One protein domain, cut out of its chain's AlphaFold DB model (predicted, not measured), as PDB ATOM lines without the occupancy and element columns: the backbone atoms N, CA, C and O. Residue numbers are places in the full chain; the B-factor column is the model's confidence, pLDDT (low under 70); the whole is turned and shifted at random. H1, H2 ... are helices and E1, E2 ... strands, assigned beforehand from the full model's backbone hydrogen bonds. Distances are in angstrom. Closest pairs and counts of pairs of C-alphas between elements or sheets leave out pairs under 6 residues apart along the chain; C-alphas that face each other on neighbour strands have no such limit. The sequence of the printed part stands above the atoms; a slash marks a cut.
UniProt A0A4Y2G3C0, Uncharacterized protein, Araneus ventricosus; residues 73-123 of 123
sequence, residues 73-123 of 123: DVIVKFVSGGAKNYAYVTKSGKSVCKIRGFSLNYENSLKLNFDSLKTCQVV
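Overview. This is residues 73 to 123 of the 123 residues of an uncharacterized protein of Araneus ventricosus (UniProt A0A4Y2G3C0). A small wall of three antiparallel strands has the short helix H2 packed over one face, while the opposite face bears no named helix. A second short helix, H1, sits off beyond the E3 edge of the sheet, and residues 120 to 123 form a tail after H2. The printed part has 51 residues with three named strands followed by two named helices, in the order E1 E2 E3 H1 H2; the sheet's order is E1 - E2 - E3, and the class is mixed, helices and strands. The whole is compact, with a radius of gyration of the C-alphas of 10.7 A and spans of 29 by 28 by 16 A.

Along the chain. Find C-alpha 75 at (-37.092, -18.015, -32.999); from there strand E1 runs through residues 75 to 80, 13.1 A from first to last C-alpha. After a tight link, E2 takes residues 85 to 90 and covers 17.1 A. Another tight link leads to E3, residues 95 to 99, 13.4 A long. A short link of six residues brings you to helix H1, residues 106 to 111, which starts at C-alpha 106 (-38.221, -40.239, -27.945) and measures 9.2 A. Two residues later comes H2, residues 114 to 119, 8.8 A long, ending at C-alpha 119 (-25.226, -31.379, -40.559).

Arrangement. Begin with the sheet, a meander, in which each strand is the antiparallel neighbour of the one before. E1 and E2 form a hairpin with 169 degrees between their directions; look at N 79 and O 87, 2.9 A apart, within hydrogen-bond range. E2 and E3 form the next hairpin, at 174 degrees, with N 98 and O 86 within hydrogen-bond range at 2.8 A. E2 is the inner strand, and E1 and E3 are edge strands. H2 is on the sheet at a height over the sheet of 8.3 A. It lies over E2, only just not over E1 as well, where 2 of its 6 C-alphas fall. It runs slantwise to the strands, at 47 degrees to E2 on the local plane. Its closest C-alphas to E2 are those of Phe 114 and Ala 87, 5.7 A apart. H1 is not on the sheet; it is apart from E1 and E2, and H1 and H2 meet only through their link. In H2 every O i to N i+4 pair is within hydrogen-bond range; in H1 1 of 2 is.

Size, cuts and confidence. The two C-alphas farthest apart are those of Tyr 106 and Val 123, 28.8 A. The printed part has no cut, and no link is long. Residue 123 is the chain's last residue. The mean pLDDT of the printed part is 78.6; look for values under 70 at residues 106, 108, 110 to 112 and 120 to 123.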
ATOM      1  N   ASP A  73     -43.256 -15.409 -28.520       88.25
ATOM      2  CA  ASP A  73     -41.927 -16.023 -28.506       88.25
ATOM      3  C   ASP A  73     -41.209 -15.845 -29.851       88.25
ATOM      4  O   ASP A  73     -41.808 -15.831 -30.924       88.25
ATOM      5  N   VAL A  74     -39.883 -15.749 -29.808       89.25
ATOM      6  CA  VAL A  74     -39.063 -15.452 -30.986       89.25
ATOM      7  C   VAL A  74     -38.130 -16.614 -31.272       89.25
ATOM      8  O   VAL A  74     -37.444 -17.121 -30.381       89.25
ATOM      9  N   ILE A  75     -38.060 -17.021 -32.538       91.88
ATOM     10  CA  ILE A  75     -37.092 -18.015 -32.999       91.88
ATOM     11  C   ILE A  75     -35.694 -17.393 -32.992       91.88
ATOM     12  O   ILE A  75     -35.424 -16.425 -33.694       91.88
ATOM     13  N   VAL A  76     -34.783 -17.981 -32.217       91.00
ATOM     14  CA  VAL A  76     -33.380 -17.539 -32.125       91.00
ATOM     15  C   VAL A  76     -32.451 -18.345 -33.025       91.00
ATOM     16  O   VAL A  76     -31.376 -17.879 -33.393       91.00
ATOM     17  N   LYS A  77     -32.835 -19.579 -33.358       90.12
ATOM     18  CA  LYS A  77     -32.077 -20.459 -34.249       90.12
ATOM     19  C   LYS A  77     -33.044 -21.185 -35.161       90.12
ATOM     20  O   LYS A  77     -33.975 -21.817 -34.672       90.12
ATOM     21  N   PHE A  78     -32.780 -21.135 -36.457       89.88
ATOM     22  CA  PHE A  78     -33.560 -21.818 -37.478       89.88
ATOM     23  C   PHE A  78     -32.624 -22.588 -38.409       89.88
ATOM     24  O   PHE A  78     -31.571 -22.077 -38.787       89.88
ATOM     25  N   VAL A  79     -33.007 -23.811 -38.764       88.75
ATOM     26  CA  VAL A  79     -32.335 -24.644 -39.765       88.75
ATOM     27  C   VAL A  79     -33.396 -25.271 -40.657       88.75
ATOM     28  O   VAL A  79     -34.372 -25.844 -40.167       88.75
ATOM     29  N   SER A  80     -33.170 -25.213 -41.967       87.44
ATOM     30  CA  SER A  80     -33.958 -25.941 -42.957       87.44
ATOM     31  C   SER A  80     -33.094 -27.004 -43.629       87.44
ATOM     32  O   SER A  80     -31.979 -26.727 -44.061       87.44
ATOM     33  N   GLY A  81     -33.626 -28.222 -43.715       83.94
ATOM     34  CA  GLY A  81     -33.090 -29.326 -44.514       83.94
ATOM     35  C   GLY A  81     -33.897 -29.560 -45.797       83.94
ATOM     36  O   GLY A  81     -33.840 -30.651 -46.362       83.94
ATOM     37  N   GLY A  82     -34.707 -28.582 -46.221       84.12
ATOM     38  CA  GLY A  82     -35.565 -28.654 -47.403       84.12
ATOM     39  C   GLY A  82     -37.062 -28.725 -47.086       84.12
ATOM     40  O   GLY A  82     -37.516 -28.439 -45.976       84.12
ATOM     41  N   ALA A  83     -37.856 -29.095 -48.093       83.00
ATOM     42  CA  ALA A  83     -39.315 -29.076 -48.000       83.00
ATOM     43  C   ALA A  83     -39.832 -29.990 -46.874       83.00
ATOM     44  O   ALA A  83     -39.594 -31.199 -46.872       83.00
ATOM     45  N   LYS A  84     -40.593 -29.408 -45.944       83.62
ATOM     46  CA  LYS A  84     -41.196 -30.061 -44.766       83.62
ATOM     47  C   LYS A  84     -40.189 -30.688 -43.793       83.62
ATOM     48  O   LYS A  84     -40.573 -31.536 -42.988       83.62
ATOM     49  N   ASN A  85     -38.930 -30.251 -43.859       87.81
ATOM     50  CA  ASN A  85     -37.841 -30.686 -42.992       87.81
ATOM     51  C   ASN A  85     -37.148 -29.456 -42.397       87.81
ATOM     52  O   ASN A  85     -36.298 -28.842 -43.038       87.81
ATOM     53  N   TYR A  86     -37.517 -29.075 -41.180       89.06
ATOM     54  CA  TYR A  86     -36.964 -27.901 -40.511       89.06
ATOM     55  C   TYR A  86     -36.922 -28.086 -38.998       89.06
ATOM     56  O   TYR A  86     -37.675 -28.871 -38.417       89.06
ATOM     57  N   ALA A  87     -36.036 -27.346 -38.344       89.25
ATOM     58  CA  ALA A  87     -35.985 -27.267 -36.897       89.25
ATOM     59  C   ALA A  87     -35.699 -25.845 -36.441       89.25
ATOM     60  O   ALA A  87     -34.968 -25.093 -37.088       89.25
ATOM     61  N   TYR A  88     -36.264 -25.493 -35.295       90.12
ATOM     62  CA  TYR A  88     -36.046 -24.197 -34.688       90.12
ATOM     63  C   TYR A  88     -35.995 -24.272 -33.169       90.12
ATOM     64  O   TYR A  88     -36.527 -25.193 -32.547       90.12
ATOM     65  N   VAL A  89     -35.335 -23.280 -32.583       89.56
ATOM     66  CA  VAL A  89     -35.269 -23.066 -31.139       89.56
ATOM     67  C   VAL A  89     -35.744 -21.654 -30.852       89.56
ATOM     68  O   VAL A  89     -35.276 -20.706 -31.487       89.56
ATOM     69  N   THR A  90     -36.668 -21.521 -29.908       90.69
ATOM     70  CA  THR A  90     -37.190 -20.229 -29.467       90.69
ATOM     71  C   THR A  90     -36.408 -19.667 -28.284       90.69
ATOM     72  O   THR A  90     -35.634 -20.377 -27.630       90.69
ATOM     73  N   LYS A  91     -36.599 -18.381 -27.990       89.12
ATOM     74  CA  LYS A  91     -35.951 -17.693 -26.871       89.12
ATOM     75  C   LYS A  91     -36.363 -18.285 -25.523       89.12
ATOM     76  O   LYS A  91     -35.525 -18.367 -24.628       89.12
ATOM     77  N   SER A  92     -37.599 -18.766 -25.401       87.69
ATOM     78  CA  SER A  92     -38.079 -19.477 -24.204       87.69
ATOM     79  C   SER A  92     -37.463 -20.871 -24.022       87.69
ATOM     80  O   SER A  92     -37.735 -21.538 -23.028       87.69
ATOM     81  N   GLY A  93     -36.641 -21.334 -24.971       84.62
ATOM     82  CA  GLY A  93     -35.981 -22.639 -24.930       84.62
ATOM     83  C   GLY A  93     -36.791 -23.776 -25.556       84.62
ATOM     84  O   GLY A  93     -36.378 -24.932 -25.471       84.62
ATOM     85  N   LYS A  94     -37.922 -23.486 -26.215       86.81
ATOM     86  CA  LYS A  94     -38.709 -24.503 -26.919       86.81
ATOM     87  C   LYS A  94     -37.978 -24.897 -28.198       86.81
ATOM     88  O   LYS A  94     -37.774 -24.074 -29.086       86.81
ATOM     89  N   SER A  95     -37.592 -26.164 -28.302       86.50
ATOM     90  CA  SER A  95     -37.040 -26.734 -29.531       86.50
ATOM     91  C   SER A  95     -38.110 -27.523 -30.271       86.50
ATOM     92  O   SER A  95     -38.724 -28.425 -29.695       86.50
ATOM     93  N   VAL A  96     -38.302 -27.233 -31.552       85.75
ATOM     94  CA  VAL A  96     -39.214 -27.972 -32.425       85.75
ATOM     95  C   VAL A  96     -38.424 -28.520 -33.601       85.75
ATOM     96  O   VAL A  96     -37.660 -27.804 -34.242       85.75
ATOM     97  N   CYS A  97     -38.617 -29.803 -33.884       86.88
ATOM     98  CA  CYS A  97     -38.071 -30.488 -35.047       86.88
ATOM     99  C   CYS A  97     -39.247 -31.049 -35.850       86.88
ATOM    100  O   CYS A  97     -40.156 -31.657 -35.279       86.88
ATOM    101  N   LYS A  98     -39.267 -30.809 -37.157       85.12
ATOM    102  CA  LYS A  98     -40.279 -31.306 -38.089       85.12
ATOM    103  C   LYS A  98     -39.552 -31.987 -39.233       85.12
ATOM    104  O   LYS A  98     -38.789 -31.343 -39.944       85.12
ATOM    105  N   ILE A  99     -39.776 -33.289 -39.391       84.06
ATOM    106  CA  ILE A  99     -39.190 -34.078 -40.475       84.06
ATOM    107  C   ILE A  99     -40.287 -34.945 -41.071       84.06
ATOM    108  O   ILE A  99     -40.886 -35.781 -40.387       84.06
ATOM    109  N   ARG A 100     -40.580 -34.744 -42.353       82.00
ATOM    110  CA  ARG A 100     -41.601 -35.521 -43.047       82.00
ATOM    111  C   ARG A 100     -41.119 -36.954 -43.267       82.00
ATOM    112  O   ARG A 100     -39.999 -37.181 -43.704       82.00
ATOM    113  N   GLY A 101     -42.007 -37.918 -43.024       79.56
ATOM    114  CA  GLY A 101     -41.736 -39.343 -43.248       79.56
ATOM    115  C   GLY A 101     -41.166 -40.078 -42.035       79.56
ATOM    116  O   GLY A 101     -41.045 -41.297 -42.085       79.56
ATOM    117  N   PHE A 102     -40.892 -39.371 -40.934       77.44
ATOM    118  CA  PHE A 102     -40.427 -39.973 -39.688       77.44
ATOM    119  C   PHE A 102     -41.347 -39.610 -38.524       77.44
ATOM    120  O   PHE A 102     -41.706 -38.449 -38.329       77.44
ATOM    121  N   SER A 103     -41.689 -40.605 -37.708       76.00
ATOM    122  CA  SER A 103     -42.302 -40.370 -36.403       76.00
ATOM    123  C   SER A 103     -41.214 -39.981 -35.406       76.00
ATOM    124  O   SER A 103     -40.283 -40.753 -35.145       76.00
ATOM    125  N   LEU A 104     -41.325 -38.775 -34.846       72.00
ATOM    126  CA  LEU A 104     -40.429 -38.275 -33.805       72.00
ATOM    127  C   LEU A 104     -40.817 -38.877 -32.451       72.00
ATOM    128  O   LEU A 104     -41.410 -38.226 -31.597       72.00
ATOM    129  N   ASN A 105     -40.483 -40.151 -32.280       74.50
ATOM    130  CA  ASN A 105     -40.528 -40.829 -30.989       74.50
ATOM    131  C   ASN A 105     -39.302 -40.417 -30.161       74.50
ATOM    132  O   ASN A 105     -38.321 -39.941 -30.729       74.50
ATOM    133  N   TYR A 106     -39.318 -40.637 -28.842       69.31
ATOM    134  CA  TYR A 106     -38.221 -40.239 -27.945       69.31
ATOM    135  C   TYR A 106     -36.831 -40.650 -28.473       69.31
ATOM    136  O   TYR A 106     -35.967 -39.799 -28.673       69.31
ATOM    137  N   GLU A 107     -36.647 -41.919 -28.843       72.00
ATOM    138  CA  GLU A 107     -35.379 -42.419 -29.395       72.00
ATOM    139  C   GLU A 107     -34.995 -41.779 -30.738       72.00
ATOM    140  O   GLU A 107     -33.822 -41.500 -30.991       72.00
ATOM    141  N   ASN A 108     -35.982 -41.507 -31.595       68.19
ATOM    142  CA  ASN A 108     -35.753 -40.864 -32.886       68.19
ATOM    143  C   ASN A 108     -35.427 -39.382 -32.715       68.19
ATOM    144  O   ASN A 108     -34.555 -38.892 -33.415       68.19
ATOM    145  N   SER A 109     -36.053 -38.678 -31.770       70.75
ATOM    146  CA  SER A 109     -35.759 -37.268 -31.482       70.75
ATOM    147  C   SER A 109     -34.347 -37.048 -30.936       70.75
ATOM    148  O   SER A 109     -33.770 -35.989 -31.163       70.75
ATOM    149  N   LEU A 110     -33.751 -38.061 -30.297       67.94
ATOM    150  CA  LEU A 110     -32.346 -38.021 -29.885       67.94
ATOM    151  C   LEU A 110     -31.398 -38.037 -31.092       67.94
ATOM    152  O   LEU A 110     -30.362 -37.376 -31.055       67.94
ATOM    153  N   LYS A 111     -31.756 -38.765 -32.158       67.94
ATOM    154  CA  LYS A 111     -30.954 -38.904 -33.390       67.94
ATOM    155  C   LYS A 111     -31.320 -37.905 -34.490       67.94
ATOM    156  O   LYS A 111     -30.514 -37.658 -35.373       67.94
ATOM    157  N   LEU A 112     -32.540 -37.380 -34.469       66.56
ATOM    158  CA  LEU A 112     -33.100 -36.440 -35.433       66.56
ATOM    159  C   LEU A 112     -33.410 -35.132 -34.708       66.56
ATOM    160  O   LEU A 112     -34.558 -34.810 -34.390       66.56
ATOM    161  N   ASN A 113     -32.345 -34.400 -34.415       73.25
ATOM    162  CA  ASN A 113     -32.381 -33.148 -33.673       73.25
ATOM    163  C   ASN A 113     -31.862 -31.981 -34.528       73.25
ATOM    164  O   ASN A 113     -31.491 -32.143 -35.694       73.25
ATOM    165  N   PHE A 114     -31.831 -30.793 -33.923       72.62
ATOM    166  CA  PHE A 114     -31.336 -29.576 -34.558       72.62
ATOM    167  C   PHE A 114     -29.910 -29.738 -35.119       72.62
ATOM    168  O   PHE A 114     -29.648 -29.321 -36.245       72.62
ATOM    169  N   ASP A 115     -29.008 -30.397 -34.386       74.50
ATOM    170  CA  ASP A 115     -27.618 -30.608 -34.817       74.50
ATOM    171  C   ASP A 115     -27.518 -31.571 -36.008       74.50
ATOM    172  O   ASP A 115     -26.702 -31.392 -36.916       74.50
ATOM    173  N   SER A 116     -28.403 -32.564 -36.045       70.94
ATOM    174  CA  SER A 116     -28.486 -33.539 -37.134       70.94
ATOM    175  C   SER A 116     -28.981 -32.877 -38.420       70.94
ATOM    176  O   SER A 116     -28.398 -33.073 -39.485       70.94
ATOM    177  N   LEU A 117     -29.999 -32.016 -38.321       70.44
ATOM    178  CA  LEU A 117     -30.480 -31.219 -39.454       70.44
ATOM    179  C   LEU A 117     -29.446 -30.193 -39.923       70.44
ATOM    180  O   LEU A 117     -29.279 -30.019 -41.125       70.44
ATOM    181  N   LYS A 118     -28.709 -29.567 -38.999       71.69
ATOM    182  CA  LYS A 118     -27.623 -28.638 -39.334       71.69
ATOM    183  C   LYS A 118     -26.518 -29.321 -40.141       71.69
ATOM    184  O   LYS A 118     -25.950 -28.714 -41.040       71.69
ATOM    185  N   THR A 119     -26.231 -30.584 -39.836       70.44
ATOM    186  CA  THR A 119     -25.226 -31.379 -40.559       70.44
ATOM    187  C   THR A 119     -25.701 -31.762 -41.963       70.44
ATOM    188  O   THR A 119     -24.902 -31.803 -42.892       70.44
ATOM    189  N   CYS A 120     -27.002 -32.002 -42.135       58.31
ATOM    190  CA  CYS A 120     -27.611 -32.343 -43.423       58.31
ATOM    191  C   CYS A 120     -28.010 -31.126 -44.272       58.31
ATOM    192  O   CYS A 120     -28.676 -31.305 -45.292       58.31
ATOM    193  N   GLN A 121     -27.653 -29.905 -43.870       55.25
ATOM    194  CA  GLN A 121     -27.971 -28.710 -44.642       55.25
ATOM    195  C   GLN A 121     -27.188 -28.740 -45.963       55.25
ATOM    196  O   GLN A 121     -25.980 -28.512 -45.996       55.25
ATOM    197  N   VAL A 122     -27.887 -29.080 -47.046       44.81
ATOM    198  CA  VAL A 122     -27.342 -29.037 -48.403       44.81
ATOM    199  C   VAL A 122     -27.315 -27.571 -48.825       44.81
ATOM    200  O   VAL A 122     -28.368 -26.937 -48.895       44.81
ATOM    201  N   VAL A 123     -26.102 -27.045 -49.000       39.94
ATOM    202  CA  VAL A 123     -25.820 -25.699 -49.530       39.94
ATOM    203  C   VAL A 123     -26.244 -25.612 -50.989       39.94
ATOM    204  O   VAL A 123     -25.960 -26.583 -51.730       39.94
TER     205      VAL A 123